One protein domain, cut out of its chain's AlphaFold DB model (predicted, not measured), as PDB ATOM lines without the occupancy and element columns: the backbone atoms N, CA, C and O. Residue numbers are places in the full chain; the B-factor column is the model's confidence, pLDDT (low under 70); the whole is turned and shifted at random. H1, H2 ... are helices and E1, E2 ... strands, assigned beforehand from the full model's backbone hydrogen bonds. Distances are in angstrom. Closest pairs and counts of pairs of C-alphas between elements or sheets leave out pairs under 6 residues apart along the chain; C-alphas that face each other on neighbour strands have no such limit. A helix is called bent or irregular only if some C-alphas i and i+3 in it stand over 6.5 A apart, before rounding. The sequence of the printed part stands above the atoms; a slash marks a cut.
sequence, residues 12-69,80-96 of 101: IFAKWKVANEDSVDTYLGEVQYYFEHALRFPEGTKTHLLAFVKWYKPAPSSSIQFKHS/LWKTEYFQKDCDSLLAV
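This is residues 12 to 69 and 80 to 96 of the 101 residues of an uncharacterized protein of Rhizophagus irregularis (UniProt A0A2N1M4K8). Two antiparallel hairpins share one long strand, E2, which bends sharply, and they make an L-shaped, strongly twisted ribbon: the arm E1 and E2 and the longer arm E2 and E3, whose tips, residues 18 to 23 and 40 to 45, stick out. The short strand E4 pairs along E3, and the small helix H1 follows E3 beyond the sheet. The printed part has 75 residues with four named strands and one named helix, in the order E1 E2 E3 H1 E4; the antiparallel sheet runs E1 E2 E3 E4, and the class is mostly strand. The whole is loose, with a radius of gyration of the C-alphas of 16.0 A, and elongated, spanning 52 by 32 by 22 A.

Look first at E2, residues 24 to 41, which bends by 96 degrees at residue 30. Its residues 24 to 29 pair with E1, residues 12 to 17, in a hairpin where N 14 and O 27 are 2.8 A apart, within hydrogen-bond range. Its residues 29 to 41 pair with E3, residues 44 to 55, in a second hairpin, with N 37 and O 48 at 2.8 A. These three form a meander, each strand the antiparallel neighbour of the one before. Find next the edge strand E4, residues 93 to 95, the antiparallel neighbour of E3, with N 51 and O 94 at 2.8 A, within hydrogen-bond range. H1, residues 62 to 65, is not on the sheet; it is too short for an O i to N i+4 pair, and its one O i to N i+3 pair is within range.

Find C-alpha 12 at (9.720, 27.161, -10.558), where E1 begins. E2 spans 36.5 A and E3 33.5 A, from first to last C-alpha; E4 ends at C-alpha 95, (9.919, 28.631, -23.116).

The C-alphas farthest apart, of Pro 42 and Ser 63, are 52.3 A apart. Residues 70 to 79 are not printed; C-alphas 69 and 80 are 13.0 A apart across this cut. Residues 59 to 69 and 80 to 83 have pLDDT under 70.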
ATOM      1  N   ILE A  12       8.677  27.816  -9.770       83.38
ATOM      2  CA  ILE A  12       9.720  27.161 -10.558       83.38
ATOM      3  C   ILE A  12      11.039  27.258  -9.805       83.38
ATOM      4  O   ILE A  12      11.399  28.306  -9.273       83.38
ATOM      5  N   PHE A  13      11.778  26.154  -9.791       85.12
ATOM      6  CA  PHE A  13      13.149  26.101  -9.314       85.12
ATOM      7  C   PHE A  13      14.046  25.701 -10.476       85.12
ATOM      8  O   PHE A  13      13.929  24.593 -11.001       85.12
ATOM      9  N   ALA A  14      14.913  26.613 -10.884       85.12
ATOM     10  CA  ALA A  14      15.757  26.458 -12.047       85.12
ATOM     11  C   ALA A  14      17.231  26.455 -11.634       85.12
ATOM     12  O   ALA A  14      17.642  27.167 -10.716       85.12
ATOM     13  N   LYS A  15      18.013  25.603 -12.294       86.25
ATOM     14  CA  LYS A  15      19.453  25.469 -12.081       86.25
ATOM     15  C   LYS A  15      20.158  25.710 -13.403       86.25
ATOM     16  O   LYS A  15      19.844  25.033 -14.380       86.25
ATOM     17  N   TRP A  16      21.116  26.622 -13.410       83.62
ATOM     18  CA  TRP A  16      22.006  26.859 -14.535       83.62
ATOM     19  C   TRP A  16      23.388  26.339 -14.192       83.62
ATOM     20  O   TRP A  16      23.937  26.652 -13.141       83.62
ATOM     21  N   LYS A  17      23.938  25.523 -15.087       84.75
ATOM     22  CA  LYS A  17      25.317  25.060 -14.995       84.75
ATOM     23  C   LYS A  17      26.095  25.664 -16.151       84.75
ATOM     24  O   LYS A  17      25.715  25.479 -17.308       84.75
ATOM     25  N   VAL A  18      27.173  26.365 -15.834       83.31
ATOM     26  CA  VAL A  18      28.121  26.837 -16.843       83.31
ATOM     27  C   VAL A  18      28.933  25.630 -17.314       83.31
ATOM     28  O   VAL A  18      29.419  24.850 -16.503       83.31
ATOM     29  N   ALA A  19      29.052  25.431 -18.629       76.12
ATOM     30  CA  ALA A  19      29.603  24.197 -19.204       76.12
ATOM     31  C   ALA A  19      31.047  23.870 -18.762       76.12
ATOM     32  O   ALA A  19      31.422  22.700 -18.756       76.12
ATOM     33  N   ASN A  20      31.824  24.886 -18.372       78.50
ATOM     34  CA  ASN A  20      33.251  24.773 -18.056       78.50
ATOM     35  C   ASN A  20      33.587  25.084 -16.587       78.50
ATOM     36  O   ASN A  20      34.762  25.110 -16.230       78.50
ATOM     37  N   GLU A  21      32.585  25.331 -15.746       78.44
ATOM     38  CA  GLU A  21      32.778  25.560 -14.316       78.44
ATOM     39  C   GLU A  21      31.989  24.527 -13.507       78.44
ATOM     40  O   GLU A  21      30.914  24.068 -13.903       78.44
ATOM     41  N   ASP A  22      32.498  24.185 -12.325       78.62
ATOM     42  CA  ASP A  22      31.750  23.396 -11.341       78.62
ATOM     43  C   ASP A  22      30.705  24.240 -10.584       78.62
ATOM     44  O   ASP A  22      30.027  23.747  -9.678       78.62
ATOM     45  N   SER A  23      30.546  25.510 -10.968       77.88
ATOM     46  CA  SER A  23      29.533  26.412 -10.443       77.88
ATOM     47  C   SER A  23      28.147  26.051 -10.998       77.88
ATOM     48  O   SER A  23      27.945  25.778 -12.186       77.88
ATOM     49  N   VAL A  24      27.163  25.998 -10.099       80.44
ATOM     50  CA  VAL A  24      25.752  25.815 -10.447       80.44
ATOM     51  C   VAL A  24      24.971  26.942  -9.802       80.44
ATOM     52  O   VAL A  24      24.767  26.953  -8.585       80.44
ATOM     53  N   ASP A  25      24.488  27.856 -10.630       81.88
ATOM     54  CA  ASP A  25      23.596  28.913 -10.193       81.88
ATOM     55  C   ASP A  25      22.183  28.369 -10.052       81.88
ATOM     56  O   ASP A  25      21.718  27.524 -10.818       81.88
ATOM     57  N   THR A  26      21.484  28.834  -9.027       82.38
ATOM     58  CA  THR A  26      20.159  28.334  -8.685       82.38
ATOM     59  C   THR A  26      19.215  29.497  -8.447       82.38
ATOM     60  O   THR A  26      19.485  30.363  -7.617       82.38
ATOM     61  N   TYR A  27      18.071  29.468  -9.126       84.31
ATOM     62  CA  TYR A  27      17.055  30.506  -9.071       84.31
ATOM     63  C   TYR A  27      15.704  29.909  -8.697       84.31
ATOM     64  O   TYR A  27      15.282  28.874  -9.217       84.31
ATOM     65  N   LEU A  28      15.008  30.581  -7.787       85.31
ATOM     66  CA  LEU A  28      13.604  30.323  -7.507       85.31
ATOM     67  C   LEU A  28      12.785  31.441  -8.141       85.31
ATOM     68  O   LEU A  28      13.149  32.612  -8.027       85.31
ATOM     69  N   GLY A  29      11.672  31.096  -8.768       87.06
ATOM     70  CA  GLY A  29      10.773  32.073  -9.353       87.06
ATOM     71  C   GLY A  29       9.317  31.660  -9.264       87.06
ATOM     72  O   GLY A  29       8.985  30.505  -9.005       87.06
ATOM     73  N   GLU A  30       8.451  32.635  -9.481       87.56
ATOM     74  CA  GLU A  30       7.006  32.473  -9.490       87.56
ATOM     75  C   GLU A  30       6.467  32.843 -10.875       87.56
ATOM     76  O   GLU A  30       6.656  33.969 -11.354       87.56
ATOM     77  N   VAL A  31       5.786  31.895 -11.518       88.38
ATOM     78  CA  VAL A  31       5.120  32.116 -12.801       88.38
ATOM     79  C   VAL A  31       3.915  33.008 -12.578       88.38
ATOM     80  O   VAL A  31       3.009  32.650 -11.835       88.38
ATOM     81  N   GLN A  32       3.892  34.156 -13.243       89.25
ATOM     82  CA  GLN A  32       2.781  35.099 -13.138       89.25
ATOM     83  C   GLN A  32       1.698  34.808 -14.175       89.25
ATOM     84  O   GLN A  32       0.516  34.967 -13.895       89.25
ATOM     85  N   TYR A  33       2.100  34.429 -15.388       88.56
ATOM     86  CA  TYR A  33       1.184  34.102 -16.475       88.56
ATOM     87  C   TYR A  33       1.893  33.296 -17.561       88.56
ATOM     88  O   TYR A  33       3.109  33.396 -17.752       88.56
ATOM     89  N   TYR A  34       1.095  32.511 -18.276       91.88
ATOM     90  CA  TYR A  34       1.485  31.795 -19.482       91.88
ATOM     91  C   TYR A  34       0.845  32.475 -20.687       91.88
ATOM     92  O   TYR A  34      -0.272  32.984 -20.583       91.88
ATOM     93  N   PHE A  35       1.540  32.499 -21.817       92.31
ATOM     94  CA  PHE A  35       1.040  33.142 -23.024       92.31
ATOM     95  C   PHE A  35       1.629  32.523 -24.287       92.31
ATOM     96  O   PHE A  35       2.696  31.909 -24.275       92.31
ATOM     97  N   GLU A  36       0.914  32.707 -25.391       94.88
ATOM     98  CA  GLU A  36       1.364  32.316 -26.721       94.88
ATOM     99  C   GLU A  36       1.944  33.539 -27.439       94.88
ATOM    100  O   GLU A  36       1.390  34.636 -27.376       94.88
ATOM    101  N   HIS A  37       3.064  33.358 -28.129       93.38
ATOM    102  CA  HIS A  37       3.726  34.390 -28.913       93.38
ATOM    103  C   HIS A  37       3.920  33.903 -30.348       93.38
ATOM    104  O   HIS A  37       4.676  32.965 -30.602       93.38
ATOM    105  N   ALA A  38       3.222  34.536 -31.289       95.19
ATOM    106  CA  ALA A  38       3.239  34.166 -32.698       95.19
ATOM    107  C   ALA A  38       4.137  35.112 -33.505       95.19
ATOM    108  O   ALA A  38       3.863  36.307 -33.613       95.19
ATOM    109  N   LEU A  39       5.185  34.560 -34.110       94.12
ATOM    110  CA  LEU A  39       6.088  35.262 -35.014       94.12
ATOM    111  C   LEU A  39       5.714  34.959 -36.464       94.12
ATOM    112  O   LEU A  39       5.561  33.798 -36.845       94.12
ATOM    113  N   ARG A  40       5.576  36.006 -37.281       95.62
ATOM    114  CA  ARG A  40       5.275  35.884 -38.713       95.62
ATOM    115  C   ARG A  40       6.574  35.878 -39.511       95.62
ATOM    116  O   ARG A  40       7.276  36.885 -39.533       95.62
ATOM    117  N   PHE A  41       6.860  34.765 -40.174       93.12
ATOM    118  CA  PHE A  41       7.967  34.628 -41.116       93.12
ATOM    119  C   PHE A  41       7.431  34.496 -42.550       93.12
ATOM    120  O   PHE A  41       6.263  34.128 -42.722       93.12
ATOM    121  N   PRO A  42       8.250  34.765 -43.585       94.81
ATOM    122  CA  PRO A  42       7.870  34.518 -44.978       94.81
ATOM    123  C   PRO A  42       7.423  33.070 -45.240       94.81
ATOM    124  O   PRO A  42       6.536  32.837 -46.053       94.81
ATOM    125  N   GLU A  43       7.983  32.103 -44.509       94.38
ATOM    126  CA  GLU A  43       7.668  30.673 -44.620       94.38
ATOM    127  C   GLU A  43       6.410  30.266 -43.831       94.38
ATOM    128  O   GLU A  43       5.959  29.124 -43.925       94.38
ATOM    129  N   GLY A  44       5.848  31.177 -43.030       93.69
ATOM    130  CA  GLY A  44       4.659  30.939 -42.218       93.69
ATOM    131  C   GLY A  44       4.758  31.503 -40.801       93.69
ATOM    132  O   GLY A  44       5.772  32.050 -40.368       93.69
ATOM    133  N   THR A  45       3.668  31.368 -40.046       96.00
ATOM    134  CA  THR A  45       3.629  31.792 -38.640       96.00
ATOM    135  C   THR A  45       4.143  30.674 -37.740       96.00
ATOM    136  O   THR A  45       3.699  29.533 -37.861       96.00
ATOM    137  N   LYS A  46       5.047  30.996 -36.811       94.69
ATOM    138  CA  LYS A  46       5.501  30.087 -35.752       94.69
ATOM    139  C   LYS A  46       5.023  30.597 -34.402       94.69
ATOM    140  O   LYS A  46       5.313  31.732 -34.031       94.69
ATOM    141  N   THR A  47       4.315  29.747 -33.670       95.12
ATOM    142  CA  THR A  47       3.823  30.058 -32.326       95.12
ATOM    143  C   THR A  47       4.722  29.415 -31.280       95.12
ATOM    144  O   THR A  47       5.011  28.222 -31.342       95.12
ATOM    145  N   HIS A  48       5.148  30.214 -30.309       94.25
ATOM    146  CA  HIS A  48       5.915  29.799 -29.143       94.25
ATOM    147  C   HIS A  48       5.044  29.924 -27.897       94.25
ATOM    148  O   HIS A  48       4.314  30.900 -27.751       94.25
ATOM    149  N   LEU A  49       5.139  28.962 -26.986       94.38
ATOM    150  CA  LEU A  49       4.487  29.048 -25.684       94.38
ATOM    151  C   LEU A  49       5.518  29.526 -24.664       94.38
ATOM    152  O   LEU A  49       6.608  28.959 -24.561       94.38
ATOM    153  N   LEU A  50       5.177  30.574 -23.922       94.44
ATOM    154  CA  LEU A  50       6.066  31.233 -22.976       94.44
ATOM    155  C   LEU A  50       5.409  31.351 -21.598       94.44
ATOM    156  O   LEU A  50       4.188  31.429 -21.459       94.44
ATOM    157  N   ALA A  51       6.247  31.391 -20.570       93.12
ATOM    158  CA  ALA A  51       5.881  31.736 -19.209       93.12
ATOM    159  C   ALA A  51       6.662  32.976 -18.775       93.12
ATOM    160  O   ALA A  51       7.874  33.056 -18.984       93.12
ATOM    161  N   PHE A  52       5.970  33.921 -18.141       92.81
ATOM    162  CA  PHE A  52       6.614  35.044 -17.477       92.81
ATOM    163  C   PHE A  52       6.857  34.709 -16.006       92.81
ATOM    164  O   PHE A  52       5.912  34.463 -15.248       92.81
ATOM    165  N   VAL A  53       8.121  34.734 -15.595       91.75
ATOM    166  CA  VAL A  53       8.572  34.340 -14.260       91.75
ATOM    167  C   VAL A  53       9.191  35.530 -13.542       91.75
ATOM    168  O   VAL A  53      10.113  36.173 -14.040       91.75
ATOM    169  N   LYS A  54       8.717  35.806 -12.326       91.00
ATOM    170  CA  LYS A  54       9.421  36.704 -11.408       91.00
ATOM    171  C   LYS A  54      10.434  35.902 -10.605       91.00
ATOM    172  O   LYS A  54      10.045  35.017  -9.848       91.00
ATOM    173  N   TRP A  55      11.712  36.235 -10.742       89.62
ATOM    174  CA  TRP A  55      12.793  35.585 -10.005       89.62
ATOM    175  C   TRP A  55      13.018  36.254  -8.651       89.62
ATOM    176  O   TRP A  55      13.144  37.479  -8.568       89.62
ATOM    177  N   TYR A  56      13.078  35.456  -7.589       85.81
ATOM    178  CA  TYR A  56      13.422  35.932  -6.253       85.81
ATOM    179  C   TYR A  56      14.905  36.289  -6.182       85.81
ATOM    180  O   TYR A  56      15.749  35.569  -6.720       85.81
ATOM    181  N   LYS A  57      15.241  37.363  -5.460       83.81
ATOM    182  CA  LYS A  57      16.642  37.634  -5.126       83.81
ATOM    183  C   LYS A  57      17.173  36.574  -4.154       83.81
ATOM    184  O   LYS A  57      16.450  36.172  -3.233       83.81
ATOM    185  N   PRO A  58      18.441  36.154  -4.300       73.69
ATOM    186  CA  PRO A  58      19.039  35.195  -3.392       73.69
ATOM    187  C   PRO A  58      19.055  35.720  -1.954       73.69
ATOM    188  O   PRO A  58      19.269  36.910  -1.703       73.69
ATOM    189  N   ALA A  59      18.835  34.824  -0.990       69.44
ATOM    190  CA  ALA A  59      19.052  35.164   0.410       69.44
ATOM    191  C   ALA A  59      20.558  35.402   0.661       69.44
ATOM    192  O   ALA A  59      21.375  34.733   0.022       69.44
ATOM    193  N   PRO A  60      20.944  36.292   1.597       65.62
ATOM    194  CA  PRO A  60      22.345  36.662   1.835       65.62
ATOM    195  C   PRO A  60      23.258  35.495   2.235       65.62
ATOM    196  O   PRO A  60      24.470  35.592   2.082       65.62
ATOM    197  N   SER A  61      22.696  34.400   2.757       61.53
ATOM    198  CA  SER A  61      23.447  33.192   3.092       61.53
ATOM    199  C   SER A  61      22.815  31.943   2.479       61.53
ATOM    200  O   SER A  61      21.601  31.730   2.531       61.53
ATOM    201  N   SER A  62      23.664  31.059   1.951       57.72
ATOM    202  CA  SER A  62      23.279  29.741   1.427       57.72
ATOM    203  C   SER A  62      22.596  28.863   2.487       57.72
ATOM    204  O   SER A  62      21.710  28.069   2.177       57.72
ATOM    205  N   SER A  63      22.915  29.067   3.770       52.06
ATOM    206  CA  SER A  63      22.274  28.384   4.899       52.06
ATOM    207  C   SER A  63      20.779  28.687   5.054       52.06
ATOM    208  O   SER A  63      20.069  27.870   5.632       52.06
ATOM    209  N   ILE A  64      20.286  29.816   4.527       54.84
ATOM    210  CA  ILE A  64      18.856  30.173   4.486       54.84
ATOM    211  C   ILE A  64      18.212  29.645   3.196       54.84
ATOM    212  O   ILE A  64      17.083  29.159   3.222       54.84
ATOM    213  N   GLN A  65      18.959  29.653   2.088       51.84
ATOM    214  CA  GLN A  65      18.504  29.160   0.783       51.84
ATOM    215  C   GLN A  65      18.179  27.652   0.785       51.84
ATOM    216  O   GLN A  65      17.237  27.218   0.111       51.84
ATOM    217  N   PHE A  66      18.933  26.853   1.557       52.16
ATOM    218  CA  PHE A  66      18.878  25.383   1.523       52.16
ATOM    219  C   PHE A  66      18.354  24.698   2.799       52.16
ATOM    220  O   PHE A  66      18.164  23.484   2.780       52.16
ATOM    221  N   LYS A  67      18.026  25.423   3.882       43.91
ATOM    222  CA  LYS A  67      17.462  24.846   5.130       43.91
ATOM    223  C   LYS A  67      16.003  24.364   5.013       43.91
ATOM    224  O   LYS A  67      15.253  24.377   5.979       43.91
ATOM    225  N   HIS A  68      15.594  23.895   3.839       42.56
ATOM    226  CA  HIS A  68      14.399  23.071   3.675       42.56
ATOM    227  C   HIS A  68      14.824  21.626   3.386       42.56
ATOM    228  O   HIS A  68      14.361  20.991   2.439       42.56
ATOM    229  N   SER A  69      15.758  21.109   4.187       35.44
ATOM    230  CA  SER A  69      15.955  19.673   4.333       35.44
ATOM    231  C   SER A  69      14.671  19.098   4.929       35.44
ATOM    232  O   SER A  69      14.420  19.286   6.115       35.44
ATOM    233  N   LEU A  80      12.023  30.692   2.745       48.59
ATOM    234  CA  LEU A  80      12.448  32.073   3.005       48.59
ATOM    235  C   LEU A  80      13.461  32.539   1.943       48.59
ATOM    236  O   LEU A  80      14.670  32.507   2.160       48.59
ATOM    237  N   TRP A  81      12.963  32.974   0.790       55.69
ATOM    238  CA  TRP A  81      13.684  33.897  -0.092       55.69
ATOM    239  C   TRP A  81      13.172  35.306   0.202       55.69
ATOM    240  O   TRP A  81      12.071  35.460   0.736       55.69
ATOM    241  N   LYS A  82      13.976  36.343  -0.063       54.44
ATOM    242  CA  LYS A  82      13.523  37.721   0.168       54.44
ATOM    243  C   LYS A  82      12.202  37.948  -0.580       54.44
ATOM    244  O   LYS A  82      12.041  37.459  -1.690       54.44
ATOM    245  N   THR A  83      11.303  38.756  -0.019       63.66
ATOM    246  CA  THR A  83      10.107  39.256  -0.733       63.66
ATOM    247  C   THR A  83      10.460  40.165  -1.918       63.66
ATOM    248  O   THR A  83       9.582  40.635  -2.637       63.66
ATOM    249  N   GLU A  84      11.752  40.425  -2.124       79.81
ATOM    250  CA  GLU A  84      12.289  41.178  -3.240       79.81
ATOM    251  C   GLU A  84      12.532  40.289  -4.462       79.81
ATOM    252  O   GLU A  84      13.152  39.224  -4.386       79.81
ATOM    253  N   TYR A  85      12.138  40.810  -5.616       85.62
ATOM    254  CA  TYR A  85      12.384  40.201  -6.915       85.62
ATOM    255  C   TYR A  85      13.532  40.907  -7.636       85.62
ATOM    256  O   TYR A  85      13.804  42.089  -7.398       85.62
ATOM    257  N   PHE A  86      14.195  40.187  -8.538       87.56
ATOM    258  CA  PHE A  86      15.005  40.826  -9.570       87.56
ATOM    259  C   PHE A  86      14.131  41.722 -10.457       87.56
ATOM    260  O   PHE A  86      12.910  41.550 -10.543       87.56
ATOM    261  N   GLN A  87      14.759  42.704 -11.105       89.75
ATOM    262  CA  GLN A  87      14.072  43.503 -12.110       89.75
ATOM    263  C   GLN A  87      13.620  42.593 -13.259       89.75
ATOM    264  O   GLN A  87      14.300  41.636 -13.617       89.75
ATOM    265  N   LYS A  88      12.434  42.879 -13.800       89.25
ATOM    266  CA  LYS A  88      11.872  42.142 -14.933       89.25
ATOM    267  C   LYS A  88      12.700  42.432 -16.182       89.25
ATOM    268  O   LYS A  88      12.881  43.606 -16.500       89.25
ATOM    269  N   ASP A  89      13.132  41.386 -16.876       89.06
ATOM    270  CA  ASP A  89      13.922  41.498 -18.107       89.06
ATOM    271  C   ASP A  89      13.717  40.266 -19.014       89.06
ATOM    272  O   ASP A  89      12.863  39.422 -18.729       89.06
ATOM    273  N   CYS A  90      14.486  40.143 -20.098       86.06
ATOM    274  CA  CYS A  90      14.493  38.994 -21.006       86.06
ATOM    275  C   CYS A  90      14.658  37.651 -20.276       86.06
ATOM    276  O   CYS A  90      14.005  36.680 -20.651       86.06
ATOM    277  N   ASP A  91      15.423  37.609 -19.183       89.31
ATOM    278  CA  ASP A  91      15.621  36.399 -18.372       89.31
ATOM    279  C   ASP A  91      14.360  35.965 -17.601       89.31
ATOM    280  O   ASP A  91      14.288  34.860 -17.062       89.31
ATOM    281  N   SER A  92      13.329  36.813 -17.539       92.56
ATOM    282  CA  SER A  92      12.016  36.463 -16.987       92.56
ATOM    283  C   SER A  92      11.164  35.623 -17.946       92.56
ATOM    284  O   SER A  92      10.098  35.157 -17.543       92.56
ATOM    285  N   LEU A  93      11.584  35.436 -19.199       93.62
ATOM    286  CA  LEU A  93      10.848  34.653 -20.187       93.62
ATOM    287  C   LEU A  93      11.396  33.233 -20.277       93.62
ATOM    288  O   LEU A  93      12.546  33.013 -20.646       93.62
ATOM    289  N   LEU A  94      10.536  32.253 -20.002       92.25
ATOM    290  CA  LEU A  94      10.854  30.841 -20.186       92.25
ATOM    291  C   LEU A  94       9.996  30.233 -21.285       92.25
ATOM    292  O   LEU A  94       8.775  30.375 -21.281       92.25
ATOM    293  N   ALA A  95      10.633  29.494 -22.190       92.81
ATOM    294  CA  ALA A  95       9.919  28.631 -23.116       92.81
ATOM    295  C   ALA A  95       9.267  27.471 -22.360       92.81
ATOM    296  O   ALA A  95       9.905  26.803 -21.544       92.81
ATOM    297  N   VAL A  96       7.995  27.217 -22.654       91.31
ATOM    298  CA  VAL A  96       7.255  26.076 -22.118       91.31
ATOM    299  C   VAL A  96       6.761  25.200 -23.257       91.31
ATOM    300  O   VAL A  96       6.484  25.666 -24.355       91.31
TER     301      VAL A  96